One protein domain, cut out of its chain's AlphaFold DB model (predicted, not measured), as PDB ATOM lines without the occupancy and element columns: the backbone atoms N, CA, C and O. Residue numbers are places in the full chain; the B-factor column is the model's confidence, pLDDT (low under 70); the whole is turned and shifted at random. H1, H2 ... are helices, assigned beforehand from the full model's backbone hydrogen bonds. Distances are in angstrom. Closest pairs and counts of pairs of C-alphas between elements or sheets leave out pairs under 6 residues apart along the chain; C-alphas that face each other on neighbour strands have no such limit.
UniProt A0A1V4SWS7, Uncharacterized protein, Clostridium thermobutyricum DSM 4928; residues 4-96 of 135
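Overview. This is residues 4 to 96 of the 135 residues of an uncharacterized protein of Clostridium thermobutyricum DSM 4928 (UniProt A0A1V4SWS7). Two helical hairpins, H1 with H2 and H3 with H4, are set one after the other along the longest axis of a flat slab, with the end of H1 reaching H4. The long link of residues 38 to 56 joins the hairpins and runs past H3 along one edge of the slab. The printed part has 93 residues with four named helices, in the order H1, H2, H3, H4, and no named strand; the class is all helix. The whole is compact, with a radius of gyration of the C-alphas of 13.7 A and spans of 45, 29 and 15 A.

Arrangement. H1, residues 4 to 20, touches H2, residues 25 to 37, closest at the C-alphas of Ala 18 and Leu 28, 6.2 A apart. This hairpin's helices run opposite ways at a shallow tilt of 31 degrees. With residues 19 to 20 alone, H1 only just touches residues 81 to 84 of H4, residues 74 to 90, with 3 pairs of C-alphas within 8 A; the closest are those of Leu 19 and Lys 81, 6.7 A apart. H1 and H4 run the same way at a shallow tilt of 21 degrees. H4 touches H3, residues 57 to 70, closest at the C-alphas of Leu 68 and Lys 76, 5.6 A apart. They form a hairpin, opposite ways at a shallow tilt of 20 degrees. H1 and H3 are near each other, while H2 is apart from H3 and H4. The helix packing is mostly aligned, the three touching pairs being at shallow tilts. In H1, H2, H3 and H4 every O i to N i+4 pair is within hydrogen-bond range.

Along the chain. H1 begins at C-alpha 4 (115.380, 100.873, 154.514) and is 24.7 A long from first to last C-alpha. H2 measures 18.5 A, H3 20.1 A and H4 24.2 A; H4 ends at C-alpha 90 (107.024, 62.645, 157.063).

Size, cuts and confidence. The C-alphas of Glu 4 and Glu 96, 45.8 A apart, are the two farthest apart. The printed part has no cut. The link H2 to H3 is long. Residues 22 to 23 and residue 96 have pLDDT under 70.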
ATOM      1  N   GLU A   4     115.888 101.870 155.458       71.75
ATOM      2  CA  GLU A   4     115.380 100.873 154.514       71.75
ATOM      3  C   GLU A   4     116.184  99.561 154.555       71.75
ATOM      4  O   GLU A   4     115.617  98.488 154.730       71.75
ATOM      5  N   ASN A   5     117.519  99.645 154.554       77.00
ATOM      6  CA  ASN A   5     118.389  98.466 154.654       77.00
ATOM      7  C   ASN A   5     118.254  97.736 155.999       77.00
ATOM      8  O   ASN A   5     118.497  96.533 156.066       77.00
ATOM      9  N   MET A   6     117.904  98.449 157.076       81.50
ATOM     10  CA  MET A   6     117.617  97.814 158.367       81.50
ATOM     11  C   MET A   6     116.299  97.039 158.306       81.50
ATOM     12  O   MET A   6     116.283  95.872 158.676       81.50
ATOM     13  N   MET A   7     115.247  97.640 157.745       84.69
ATOM     14  CA  MET A   7     113.940  96.995 157.593       84.69
ATOM     15  C   MET A   7     114.012  95.732 156.722       84.69
ATOM     16  O   MET A   7     113.490  94.689 157.109       84.69
ATOM     17  N   ILE A   8     114.701  95.794 155.575       86.94
ATOM     18  CA  ILE A   8     114.893  94.635 154.689       86.94
ATOM     19  C   ILE A   8     115.578  93.496 155.449       86.94
ATOM     20  O   ILE A   8     115.138  92.348 155.392       86.94
ATOM     21  N   ARG A   9     116.634  93.811 156.207       86.25
ATOM     22  CA  ARG A   9     117.355  92.826 157.015       86.25
ATOM     23  C   ARG A   9     116.467  92.210 158.100       86.25
ATOM     24  O   ARG A   9     116.470  90.992 158.247       86.25
ATOM     25  N   GLU A  10     115.694  93.022 158.816       88.50
ATOM     26  CA  GLU A  10     114.768  92.545 159.850       88.50
ATOM     27  C   GLU A  10     113.703  91.608 159.268       88.50
ATOM     28  O   GLU A  10     113.433  90.557 159.848       88.50
ATOM     29  N   ILE A  11     113.141  91.929 158.097       87.94
ATOM     30  CA  ILE A  11     112.161  91.065 157.421       87.94
ATOM     31  C   ILE A  11     112.803  89.732 157.007       87.94
ATOM     32  O   ILE A  11     112.198  88.680 157.224       87.94
ATOM     33  N   ARG A  12     114.035  89.742 156.467       89.56
ATOM     34  CA  ARG A  12     114.772  88.506 156.121       89.56
ATOM     35  C   ARG A  12     114.992  87.619 157.344       89.56
ATOM     36  O   ARG A  12     114.711  86.423 157.294       89.56
ATOM     37  N   GLU A  13     115.469  88.198 158.444       88.31
ATOM     38  CA  GLU A  13     115.725  87.471 159.692       88.31
ATOM     39  C   GLU A  13     114.425  86.901 160.288       88.31
ATOM     40  O   GLU A  13     114.386  85.739 160.695       88.31
ATOM     41  N   GLN A  14     113.333  87.675 160.285       88.81
ATOM     42  CA  GLN A  14     112.025  87.215 160.763       88.81
ATOM     43  C   GLN A  14     111.453  86.082 159.902       88.81
ATOM     44  O   GLN A  14     110.939  85.113 160.459       88.81
ATOM     45  N   LEU A  15     111.580  86.159 158.573       88.94
ATOM     46  CA  LEU A  15     111.144  85.095 157.666       88.94
ATOM     47  C   LEU A  15     111.911  83.791 157.891       88.94
ATOM     48  O   LEU A  15     111.294  82.735 158.013       88.94
ATOM     49  N   LEU A  16     113.243  83.855 157.984       86.62
ATOM     50  CA  LEU A  16     114.073  82.674 158.242       86.62
ATOM     51  C   LEU A  16     113.725  82.026 159.584       86.62
ATOM     52  O   LEU A  16     113.559  80.810 159.663       86.62
ATOM     53  N   ASN A  17     113.553  82.834 160.632       86.00
ATOM     54  CA  ASN A  17     113.174  82.332 161.950       86.00
ATOM     55  C   ASN A  17     111.772  81.709 161.948       86.00
ATOM     56  O   ASN A  17     111.585  80.623 162.492       86.00
ATOM     57  N   ALA A  18     110.790  82.358 161.318       85.19
ATOM     58  CA  ALA A  18     109.431  81.831 161.239       85.19
ATOM     59  C   ALA A  18     109.380  80.488 160.492       85.19
ATOM     60  O   ALA A  18     108.614  79.602 160.867       85.19
ATOM     61  N   LEU A  19     110.225  80.324 159.475       82.50
ATOM     62  CA  LEU A  19     110.328  79.100 158.691       82.50
ATOM     63  C   LEU A  19     110.998  77.952 159.472       82.50
ATOM     64  O   LEU A  19     110.552  76.813 159.375       82.50
ATOM     65  N   LEU A  20     112.024  78.250 160.279       77.19
ATOM     66  CA  LEU A  20     112.747  77.260 161.093       77.19
ATOM     67  C   LEU A  20     111.935  76.737 162.283       77.19
ATOM     68  O   LEU A  20     112.024  75.561 162.626       77.19
ATOM     69  N   TRP A  21     111.170  77.615 162.931       74.56
ATOM     70  CA  TRP A  21     110.539  77.325 164.219       74.56
ATOM     71  C   TRP A  21     109.038  77.026 164.121       74.56
ATOM     72  O   TRP A  21     108.355  77.036 165.143       74.56
ATOM     73  N   SER A  22     108.516  76.758 162.914       63.66
ATOM     74  CA  SER A  22     107.073  76.602 162.656       63.66
ATOM     75  C   SER A  22     106.268  77.760 163.253       63.66
ATOM     76  O   SER A  22     105.375  77.575 164.083       63.66
ATOM     77  N   GLY A  23     106.618  78.981 162.845       61.72
ATOM     78  CA  GLY A  23     105.873  80.177 163.212       61.72
ATOM     79  C   GLY A  23     104.389  80.040 162.859       61.72
ATOM     80  O   GLY A  23     104.009  79.311 161.943       61.72
ATOM     81  N   ASN A  24     103.537  80.756 163.593       78.25
ATOM     82  CA  ASN A  24     102.106  80.821 163.308       78.25
ATOM     83  C   ASN A  24     101.886  81.143 161.815       78.25
ATOM     84  O   ASN A  24     102.403  82.145 161.319       78.25
ATOM     85  N   GLU A  25     101.110  80.318 161.105       81.00
ATOM     86  CA  GLU A  25     100.892  80.442 159.657       81.00
ATOM     87  C   GLU A  25     100.405  81.844 159.251       81.00
ATOM     88  O   GLU A  25     100.789  82.365 158.204       81.00
ATOM     89  N   ALA A  26      99.602  82.498 160.098       85.25
ATOM     90  CA  ALA A  26      99.143  83.863 159.860       85.25
ATOM     91  C   ALA A  26     100.292  84.882 159.921       85.25
ATOM     92  O   ALA A  26     100.345  85.801 159.106       85.25
ATOM     93  N   GLN A  27     101.231  84.706 160.854       85.69
ATOM     94  CA  GLN A  27     102.420  85.555 160.951       85.69
ATOM     95  C   GLN A  27     103.350  85.333 159.758       85.69
ATOM     96  O   GLN A  27     103.848  86.304 159.195       85.69
ATOM     97  N   LEU A  28     103.537  84.079 159.335       87.25
ATOM     98  CA  LEU A  28     104.354  83.758 158.166       87.25
ATOM     99  C   LEU A  28     103.792  84.419 156.900       87.25
ATOM    100  O   LEU A  28     104.531  85.091 156.188       87.25
ATOM    101  N   LYS A  29     102.477  84.313 156.663       88.81
ATOM    102  CA  LYS A  29     101.807  84.955 155.516       88.81
ATOM    103  C   LYS A  29     101.959  86.475 155.519       88.81
ATOM    104  O   LYS A  29     102.179  87.077 154.471       88.81
ATOM    105  N   GLU A  30     101.852  87.103 156.687       90.31
ATOM    106  CA  GLU A  30     102.023  88.551 156.808       90.31
ATOM    107  C   GLU A  30     103.475  88.983 156.547       90.31
ATOM    108  O   GLU A  30     103.711  89.996 155.887       90.31
ATOM    109  N   LEU A  31     104.460  88.206 157.008       90.69
ATOM    110  CA  LEU A  31     105.874  88.449 156.706       90.69
ATOM    111  C   LEU A  31     106.182  88.257 155.217       90.69
ATOM    112  O   LEU A  31     106.903  89.067 154.639       90.69
ATOM    113  N   GLU A  32     105.601  87.239 154.580       91.69
ATOM    114  CA  GLU A  32     105.729  86.999 153.138       91.69
ATOM    115  C   GLU A  32     105.167  88.172 152.328       91.69
ATOM    116  O   GLU A  32     105.817  88.644 151.394       91.69
ATOM    117  N   ARG A  33     103.999  88.700 152.719       93.00
ATOM    118  CA  ARG A  33     103.405  89.893 152.102       93.00
ATOM    119  C   ARG A  33     104.339  91.099 152.213       93.00
ATOM    120  O   ARG A  33     104.646  91.726 151.201       93.00
ATOM    121  N   LYS A  34     104.848  91.383 153.417       91.44
ATOM    122  CA  LYS A  34     105.794  92.488 153.649       91.44
ATOM    123  C   LYS A  34     107.081  92.330 152.846       91.44
ATOM    124  O   LYS A  34     107.597  93.320 152.340       91.44
ATOM    125  N   ALA A  35     107.595  91.111 152.716       91.31
ATOM    126  CA  ALA A  35     108.802  90.852 151.945       91.31
ATOM    127  C   ALA A  35     108.622  91.144 150.451       91.31
ATOM    128  O   ALA A  35     109.536  91.673 149.826       91.31
ATOM    129  N   VAL A  36     107.443  90.857 149.891       91.12
ATOM    130  CA  VAL A  36     107.112  91.220 148.504       91.12
ATOM    131  C   VAL A  36     106.947  92.734 148.351       91.12
ATOM    132  O   VAL A  36     107.469  93.308 147.405       91.12
ATOM    133  N   GLU A  37     106.253  93.390 149.283       91.50
ATOM    134  CA  GLU A  37     106.008  94.841 149.233       91.50
ATOM    135  C   GLU A  37     107.285  95.680 149.344       91.50
ATOM    136  O   GLU A  37     107.342  96.774 148.792       91.50
ATOM    137  N   ASN A  38     108.299  95.167 150.044       89.31
ATOM    138  CA  ASN A  38     109.570  95.856 150.278       89.31
ATOM    139  C   ASN A  38     110.719  95.309 149.413       89.31
ATOM    140  O   ASN A  38     111.876  95.537 149.751       89.31
ATOM    141  N   ASP A  39     110.406  94.553 148.355       88.25
ATOM    142  CA  ASP A  39     111.381  93.962 147.423       88.25
ATOM    143  C   ASP A  39     112.558  93.262 148.132       88.25
ATOM    144  O   ASP A  39     113.736  93.424 147.824       88.25
ATOM    145  N   VAL A  40     112.231  92.492 149.173       91.88
ATOM    146  CA  VAL A  40     113.226  91.872 150.056       91.88
ATOM    147  C   VAL A  40     113.946  90.712 149.371       91.88
ATOM    148  O   VAL A  40     115.038  90.334 149.806       91.88
ATOM    149  N   PHE A  41     113.341  90.121 148.342       92.25
ATOM    150  CA  PHE A  41     113.893  88.973 147.638       92.25
ATOM    151  C   PHE A  41     114.881  89.409 146.560       92.25
ATOM    152  O   PHE A  41     114.545  90.187 145.680       92.25
ATOM    153  N   ASP A  42     116.077  88.830 146.595       92.00
ATOM    154  CA  ASP A  42     117.069  89.044 145.547       92.00
ATOM    155  C   ASP A  42     116.665  88.303 144.254       92.00
ATOM    156  O   ASP A  42     115.940  87.296 144.285       92.00
ATOM    157  N   GLU A  43     117.206  88.742 143.113       91.62
ATOM    158  CA  GLU A  43     117.160  87.958 141.875       91.62
ATOM    159  C   GLU A  43     117.799  86.575 142.090       91.62
ATOM    160  O   GLU A  43     118.820  86.425 142.773       91.62
ATOM    161  N   ASP A  44     117.188  85.532 141.521       91.88
ATOM    162  CA  ASP A  44     117.694  84.169 141.666       91.88
ATOM    163  C   ASP A  44     118.963  83.971 140.836       91.88
ATOM    164  O   ASP A  44     118.966  84.168 139.624       91.88
ATOM    165  N   ASN A  45     120.032  83.507 141.479       90.56
ATOM    166  CA  ASN A  45     121.308  83.267 140.805       90.56
ATOM    167  C   ASN A  45     121.351  81.976 139.951       90.56
ATOM    168  O   ASN A  45     122.387  81.671 139.369       90.56
ATOM    169  N   GLY A  46     120.262  81.197 139.897       88.94
ATOM    170  CA  GLY A  46     120.171  79.955 139.124       88.94
ATOM    171  C   GLY A  46     120.808  78.716 139.768       88.94
ATOM    172  O   GLY A  46     120.688  77.627 139.203       88.94
ATOM    173  N   ASP A  47     121.434  78.834 140.944       88.62
ATOM    174  CA  ASP A  47     122.045  77.695 141.639       88.62
ATOM    175  C   ASP A  47     120.974  76.737 142.179       88.62
ATOM    176  O   ASP A  47     120.346  76.970 143.216       88.62
ATOM    177  N   GLU A  48     120.777  75.622 141.480       87.50
ATOM    178  CA  GLU A  48     119.847  74.571 141.880       87.50
ATOM    179  C   GLU A  48     120.525  73.557 142.814       87.50
ATOM    180  O   GLU A  48     121.474  72.862 142.438       87.50
ATOM    181  N   ILE A  49     120.000  73.407 144.034       88.94
ATOM    182  CA  ILE A  49     120.458  72.371 144.964       88.94
ATOM    183  C   ILE A  49     119.580  71.139 144.822       88.94
ATOM    184  O   ILE A  49     118.439  71.108 145.274       88.94
ATOM    185  N   LYS A  50     120.153  70.086 144.240       90.12
ATOM    186  CA  LYS A  50     119.521  68.766 144.169       90.12
ATOM    187  C   LYS A  50     119.860  67.932 145.397       90.12
ATOM    188  O   LYS A  50     121.005  67.943 145.878       90.12
ATOM    189  N   ARG A  51     118.859  67.183 145.857       89.50
ATOM    190  CA  ARG A  51     119.014  66.179 146.906       89.50
ATOM    191  C   ARG A  51     119.861  65.024 146.389       89.50
ATOM    192  O   ARG A  51     119.626  64.516 145.291       89.50
ATOM    193  N   LYS A  52     120.877  64.636 147.154       89.62
ATOM    194  CA  LYS A  52     121.762  63.525 146.795       89.62
ATOM    195  C   LYS A  52     121.105  62.179 147.136       89.62
ATOM    196  O   LYS A  52     120.285  62.100 148.051       89.62
ATOM    197  N   PRO A  53     121.487  61.096 146.441       88.44
ATOM    198  CA  PRO A  53     121.102  59.745 146.831       88.44
ATOM    199  C   PRO A  53     121.457  59.458 148.285       88.44
ATOM    200  O   PRO A  53     122.570  59.777 148.706       88.44
ATOM    201  N   LYS A  54     120.537  58.831 149.029       86.94
ATOM    202  CA  LYS A  54     120.714  58.489 150.452       86.94
ATOM    203  C   LYS A  54     120.953  59.697 151.377       86.94
ATOM    204  O   LYS A  54     121.244  59.504 152.552       86.94
ATOM    205  N   GLU A  55     120.831  60.929 150.881       89.56
ATOM    206  CA  GLU A  55     120.881  62.135 151.708       89.56
ATOM    207  C   GLU A  55     119.579  62.242 152.495       89.56
ATOM    208  O   GLU A  55     118.483  62.147 151.921       89.56
ATOM    209  N   SER A  56     119.699  62.427 153.809       92.56
ATOM    210  CA  SER A  56     118.532  62.668 154.649       92.56
ATOM    211  C   SER A  56     117.886  64.003 154.287       92.56
ATOM    212  O   SER A  56     118.521  64.894 153.709       92.56
ATOM    213  N   LEU A  57     116.589  64.119 154.542       91.81
ATOM    214  CA  LEU A  57     115.839  65.326 154.243       91.81
ATOM    215  C   LEU A  57     116.371  66.491 155.082       91.81
ATOM    216  O   LEU A  57     116.531  67.583 154.545       91.81
ATOM    217  N   GLY A  58     116.753  66.243 156.337       92.06
ATOM    218  CA  GLY A  58     117.408  67.223 157.204       92.06
ATOM    219  C   GLY A  58     118.707  67.773 156.606       92.06
ATOM    220  O   GLY A  58     118.859  68.986 156.467       92.06
ATOM    221  N   VAL A  59     119.611  66.900 156.144       94.06
ATOM    222  CA  VAL A  59     120.877  67.326 155.507       94.06
ATOM    223  C   VAL A  59     120.617  68.111 154.218       94.06
ATOM    224  O   VAL A  59     121.302  69.094 153.913       94.06
ATOM    225  N   TYR A  60     119.611  67.704 153.445       94.81
ATOM    226  CA  TYR A  60     119.220  68.430 152.242       94.81
ATOM    227  C   TYR A  60     118.661  69.826 152.565       94.81
ATOM    228  O   TYR A  60     119.039  70.806 151.917       94.81
ATOM    229  N   ILE A  61     117.821  69.931 153.596       93.31
ATOM    230  CA  ILE A  61     117.281  71.192 154.114       93.31
ATOM    231  C   ILE A  61     118.408  72.130 154.551       93.31
ATOM    232  O   ILE A  61     118.405  73.293 154.154       93.31
ATOM    233  N   GLU A  62     119.413  71.648 155.287       92.50
ATOM    234  CA  GLU A  62     120.555  72.469 155.721       92.50
ATOM    235  C   GLU A  62     121.327  73.081 154.541       92.50
ATOM    236  O   GLU A  62     121.698  74.264 154.557       92.50
ATOM    237  N   ARG A  63     121.537  72.303 153.471       94.56
ATOM    238  CA  ARG A  63     122.181  72.793 152.241       94.56
ATOM    239  C   ARG A  63     121.333  73.852 151.543       94.56
ATOM    240  O   ARG A  63     121.875  74.873 151.114       94.56
ATOM    241  N   CYS A  64     120.026  73.628 151.442       93.12
ATOM    242  CA  CYS A  64     119.088  74.595 150.872       93.12
ATOM    243  C   CYS A  64     119.035  75.886 151.703       93.12
ATOM    244  O   CYS A  64     119.098  76.973 151.133       93.12
ATOM    245  N   ASN A  65     119.036  75.783 153.034       92.19
ATOM    246  CA  ASN A  65     119.086  76.929 153.940       92.19
ATOM    247  C   ASN A  65     120.377  77.741 153.745       92.19
ATOM    248  O   ASN A  65     120.349  78.957 153.573       92.19
ATOM    249  N   THR A  66     121.521  77.058 153.650       92.31
ATOM    250  CA  THR A  66     122.812  77.702 153.357       92.31
ATOM    251  C   THR A  66     122.801  78.451 152.023       92.31
ATOM    252  O   THR A  66     123.406  79.515 151.901       92.31
ATOM    253  N   SER A  67     122.122  77.917 151.009       92.50
ATOM    254  CA  SER A  67     121.982  78.582 149.710       92.50
ATOM    255  C   SER A  67     121.077  79.801 149.767       92.50
ATOM    256  O   SER A  67     121.436  80.840 149.215       92.50
ATOM    257  N   LEU A  68     119.960  79.705 150.490       92.56
ATOM    258  CA  LEU A  68     119.056  80.826 150.715       92.56
ATOM    259  C   LEU A  68     119.756  81.979 151.451       92.56
ATOM    260  O   LEU A  68     119.592  83.134 151.075       92.56
ATOM    261  N   MET A  69     120.592  81.682 152.451       90.38
ATOM    262  CA  MET A  69     121.373  82.708 153.157       90.38
ATOM    263  C   MET A  69     122.406  83.413 152.261       90.38
ATOM    264  O   MET A  69     122.768  84.554 152.533       90.38
ATOM    265  N   LYS A  70     122.892  82.753 151.200       91.81
ATOM    266  CA  LYS A  70     123.846  83.342 150.240       91.81
ATOM    267  C   LYS A  70     123.166  84.202 149.175       91.81
ATOM    268  O   LYS A  70     123.757  85.175 148.721       91.81
ATOM    269  N   ASN A  71     121.961  83.827 148.758       92.94
ATOM    270  CA  ASN A  71     121.150  84.552 147.787       92.94
ATOM    271  C   ASN A  71     119.690  84.390 148.205       92.94
ATOM    272  O   ASN A  71     119.114  83.314 148.019       92.94
ATOM    273  N   PHE A  72     119.115  85.441 148.795       92.62
ATOM    274  CA  PHE A  72     117.795  85.378 149.410       92.62
ATOM    275  C   PHE A  72     116.704  85.506 148.344       92.62
ATOM    276  O   PHE A  72     115.954  86.477 148.305       92.62
ATOM    277  N   SER A  73     116.644  84.537 147.430       94.06
ATOM    278  CA  SER A  73     115.682  84.534 146.334       94.06
ATOM    279  C   SER A  73     114.364  83.897 146.758       94.06
ATOM    280  O   SER A  73     114.313  82.938 147.539       94.06
ATOM    281  N   ARG A  74     113.270  84.386 146.170       92.94
ATOM    282  CA  ARG A  74     111.930  83.837 146.407       92.94
ATOM    283  C   ARG A  74     111.855  82.345 146.080       92.94
ATOM    284  O   ARG A  74     111.247  81.576 146.813       92.94
ATOM    285  N   LYS A  75     112.511  81.919 144.998       92.81
ATOM    286  CA  LYS A  75     112.517  80.518 144.555       92.81
ATOM    287  C   LYS A  75     113.154  79.591 145.592       92.81
ATOM    288  O   LYS A  75     112.603  78.530 145.878       92.81
ATOM    289  N   LYS A  76     114.292  79.991 146.170       93.94
ATOM    290  CA  LYS A  76     114.970  79.219 147.221       93.94
ATOM    291  C   LYS A  76     114.162  79.199 148.518       93.94
ATOM    292  O   LYS A  76     114.113  78.167 149.181       93.94
ATOM    293  N   TYR A  77     113.498  80.308 148.846       93.00
ATOM    294  CA  TYR A  77     112.625  80.403 150.014       93.00
ATOM    295  C   TYR A  77     111.434  79.436 149.916       93.00
ATOM    296  O   TYR A  77     111.215  78.637 150.825       93.00
ATOM    297  N   GLU A  78     110.719  79.433 148.787       91.75
ATOM    298  CA  GLU A  78     109.578  78.532 148.558       91.75
ATOM    299  C   GLU A  78     109.995  77.054 148.547       91.75
ATOM    300  O   GLU A  78     109.296  76.206 149.106       91.75
ATOM    301  N   LEU A  79     111.162  76.737 147.969       92.38
ATOM    302  CA  LEU A  79     111.732  75.391 148.051       92.38
ATOM    303  C   LEU A  79     111.925  74.977 149.513       92.38
ATOM    304  O   LEU A  79     111.480  73.907 149.917       92.38
ATOM    305  N   LEU A  80     112.559  75.830 150.318       92.69
ATOM    306  CA  LEU A  80     112.836  75.527 151.717       92.69
ATOM    307  C   LEU A  80     111.541  75.356 152.532       92.69
ATOM    308  O   LEU A  80     111.433  74.415 153.313       92.69
ATOM    309  N   LYS A  81     110.525  76.194 152.286       90.94
ATOM    310  CA  LYS A  81     109.180  76.073 152.876       90.94
ATOM    311  C   LYS A  81     108.525  74.726 152.563       90.94
ATOM    312  O   LYS A  81     107.974  74.077 153.456       90.94
ATOM    313  N   ALA A  82     108.601  74.286 151.307       90.38
ATOM    314  CA  ALA A  82     108.078  72.988 150.894       90.38
ATOM    315  C   ALA A  82     108.822  71.835 151.587       90.38
ATOM    316  O   ALA A  82     108.184  70.903 152.069       90.38
ATOM    317  N   LEU A  83     110.149  71.929 151.714       91.56
ATOM    318  CA  LEU A  83     110.958  70.906 152.379       91.56
ATOM    319  C   LEU A  83     110.691  70.818 153.885       91.56
ATOM    320  O   LEU A  83     110.573  69.713 154.405       91.56
ATOM    321  N   TYR A  84     110.539  71.943 154.590       89.44
ATOM    322  CA  TYR A  84     110.129  71.915 156.001       89.44
ATOM    323  C   TYR A  84     108.724  71.342 156.178       89.44
ATOM    324  O   TYR A  84     108.476  70.606 157.128       89.44
ATOM    325  N   THR A  85     107.813  71.622 155.244       88.00
ATOM    326  CA  THR A  85     106.481  71.000 155.235       88.00
ATOM    327  C   THR A  85     106.583  69.483 155.068       88.00
ATOM    328  O   THR A  85     105.944  68.737 155.806       88.00
ATOM    329  N   GLU A  86     107.411  69.010 154.131       89.19
ATOM    330  CA  GLU A  86     107.687  67.581 153.943       89.19
ATOM    331  C   GLU A  86     108.286  66.961 155.214       89.19
ATOM    332  O   GLU A  86     107.791  65.939 155.685       89.19
ATOM    333  N   TYR A  87     109.279  67.615 155.815       89.06
ATOM    334  CA  TYR A  87     109.944  67.154 157.033       89.06
ATOM    335  C   TYR A  87     108.988  67.090 158.228       89.06
ATOM    336  O   TYR A  87     108.997  66.117 158.975       89.06
ATOM    337  N   ASN A  88     108.110  68.079 158.389       86.50
ATOM    338  CA  ASN A  88     107.111  68.087 159.458       86.50
ATOM    339  C   ASN A  88     106.048  66.991 159.277       86.50
ATOM    340  O   ASN A  88     105.550  66.460 160.267       86.50
ATOM    341  N   ASN A  89     105.704  66.640 158.034       87.38
ATOM    342  CA  ASN A  89     104.688  65.626 157.742       87.38
ATOM    343  C   ASN A  89     105.233  64.192 157.777       87.38
ATOM    344  O   ASN A  89     104.527  63.279 158.205       87.38
ATOM    345  N   PHE A  90     106.461  63.981 157.297       86.94
ATOM    346  CA  PHE A  90     107.024  62.645 157.063       86.94
ATOM    347  C   PHE A  90     108.283  62.347 157.887       86.94
ATOM    348  O   PHE A  90     108.776  61.220 157.854       86.94
ATOM    349  N   GLY A  91     108.793  63.322 158.640       86.38
ATOM    350  CA  GLY A  91     110.047  63.210 159.377       86.38
ATOM    351  C   GLY A  91     111.275  63.232 158.467       86.38
ATOM    352  O   GLY A  91     111.214  63.608 157.292       86.38
ATOM    353  N   ASP A  92     112.415  62.814 159.018       89.25
ATOM    354  CA  ASP A  92     113.663  62.744 158.260       89.25
ATOM    355  C   ASP A  92     113.659  61.532 157.314       89.25
ATOM    356  O   ASP A  92     114.011  60.411 157.686       89.25
ATOM    357  N   SER A  93     113.208  61.751 156.079       85.69
ATOM    358  CA  SER A  93     113.203  60.732 155.028       85.69
ATOM    359  C   SER A  93     114.585  60.595 154.389       85.69
ATOM    360  O   SER A  93     115.403  61.507 154.463       85.69
ATOM    361  N   THR A  94     114.850  59.499 153.676       83.56
ATOM    362  CA  THR A  94     115.973  59.396 152.725       83.56
ATOM    363  C   THR A  94     115.423  59.079 151.338       83.56
ATOM    364  O   THR A  94     114.463  58.322 151.214       83.56
ATOM    365  N   ILE A  95     115.999  59.657 150.275       73.50
ATOM    366  CA  ILE A  95     115.704  59.176 148.918       73.50
ATOM    367  C   ILE A  95     116.532  57.916 148.709       73.50
ATOM    368  O   ILE A  95     117.746  57.980 148.469       73.50
ATOM    369  N   GLU A  96     115.872  56.766 148.782       63.78
ATOM    370  CA  GLU A  96     116.428  55.545 148.231       63.78
ATOM    371  C   GLU A  96     116.491  55.700 146.711       63.78
ATOM    372  O   GLU A  96     115.488  55.976 146.048       63.78
TER     373      GLU A  96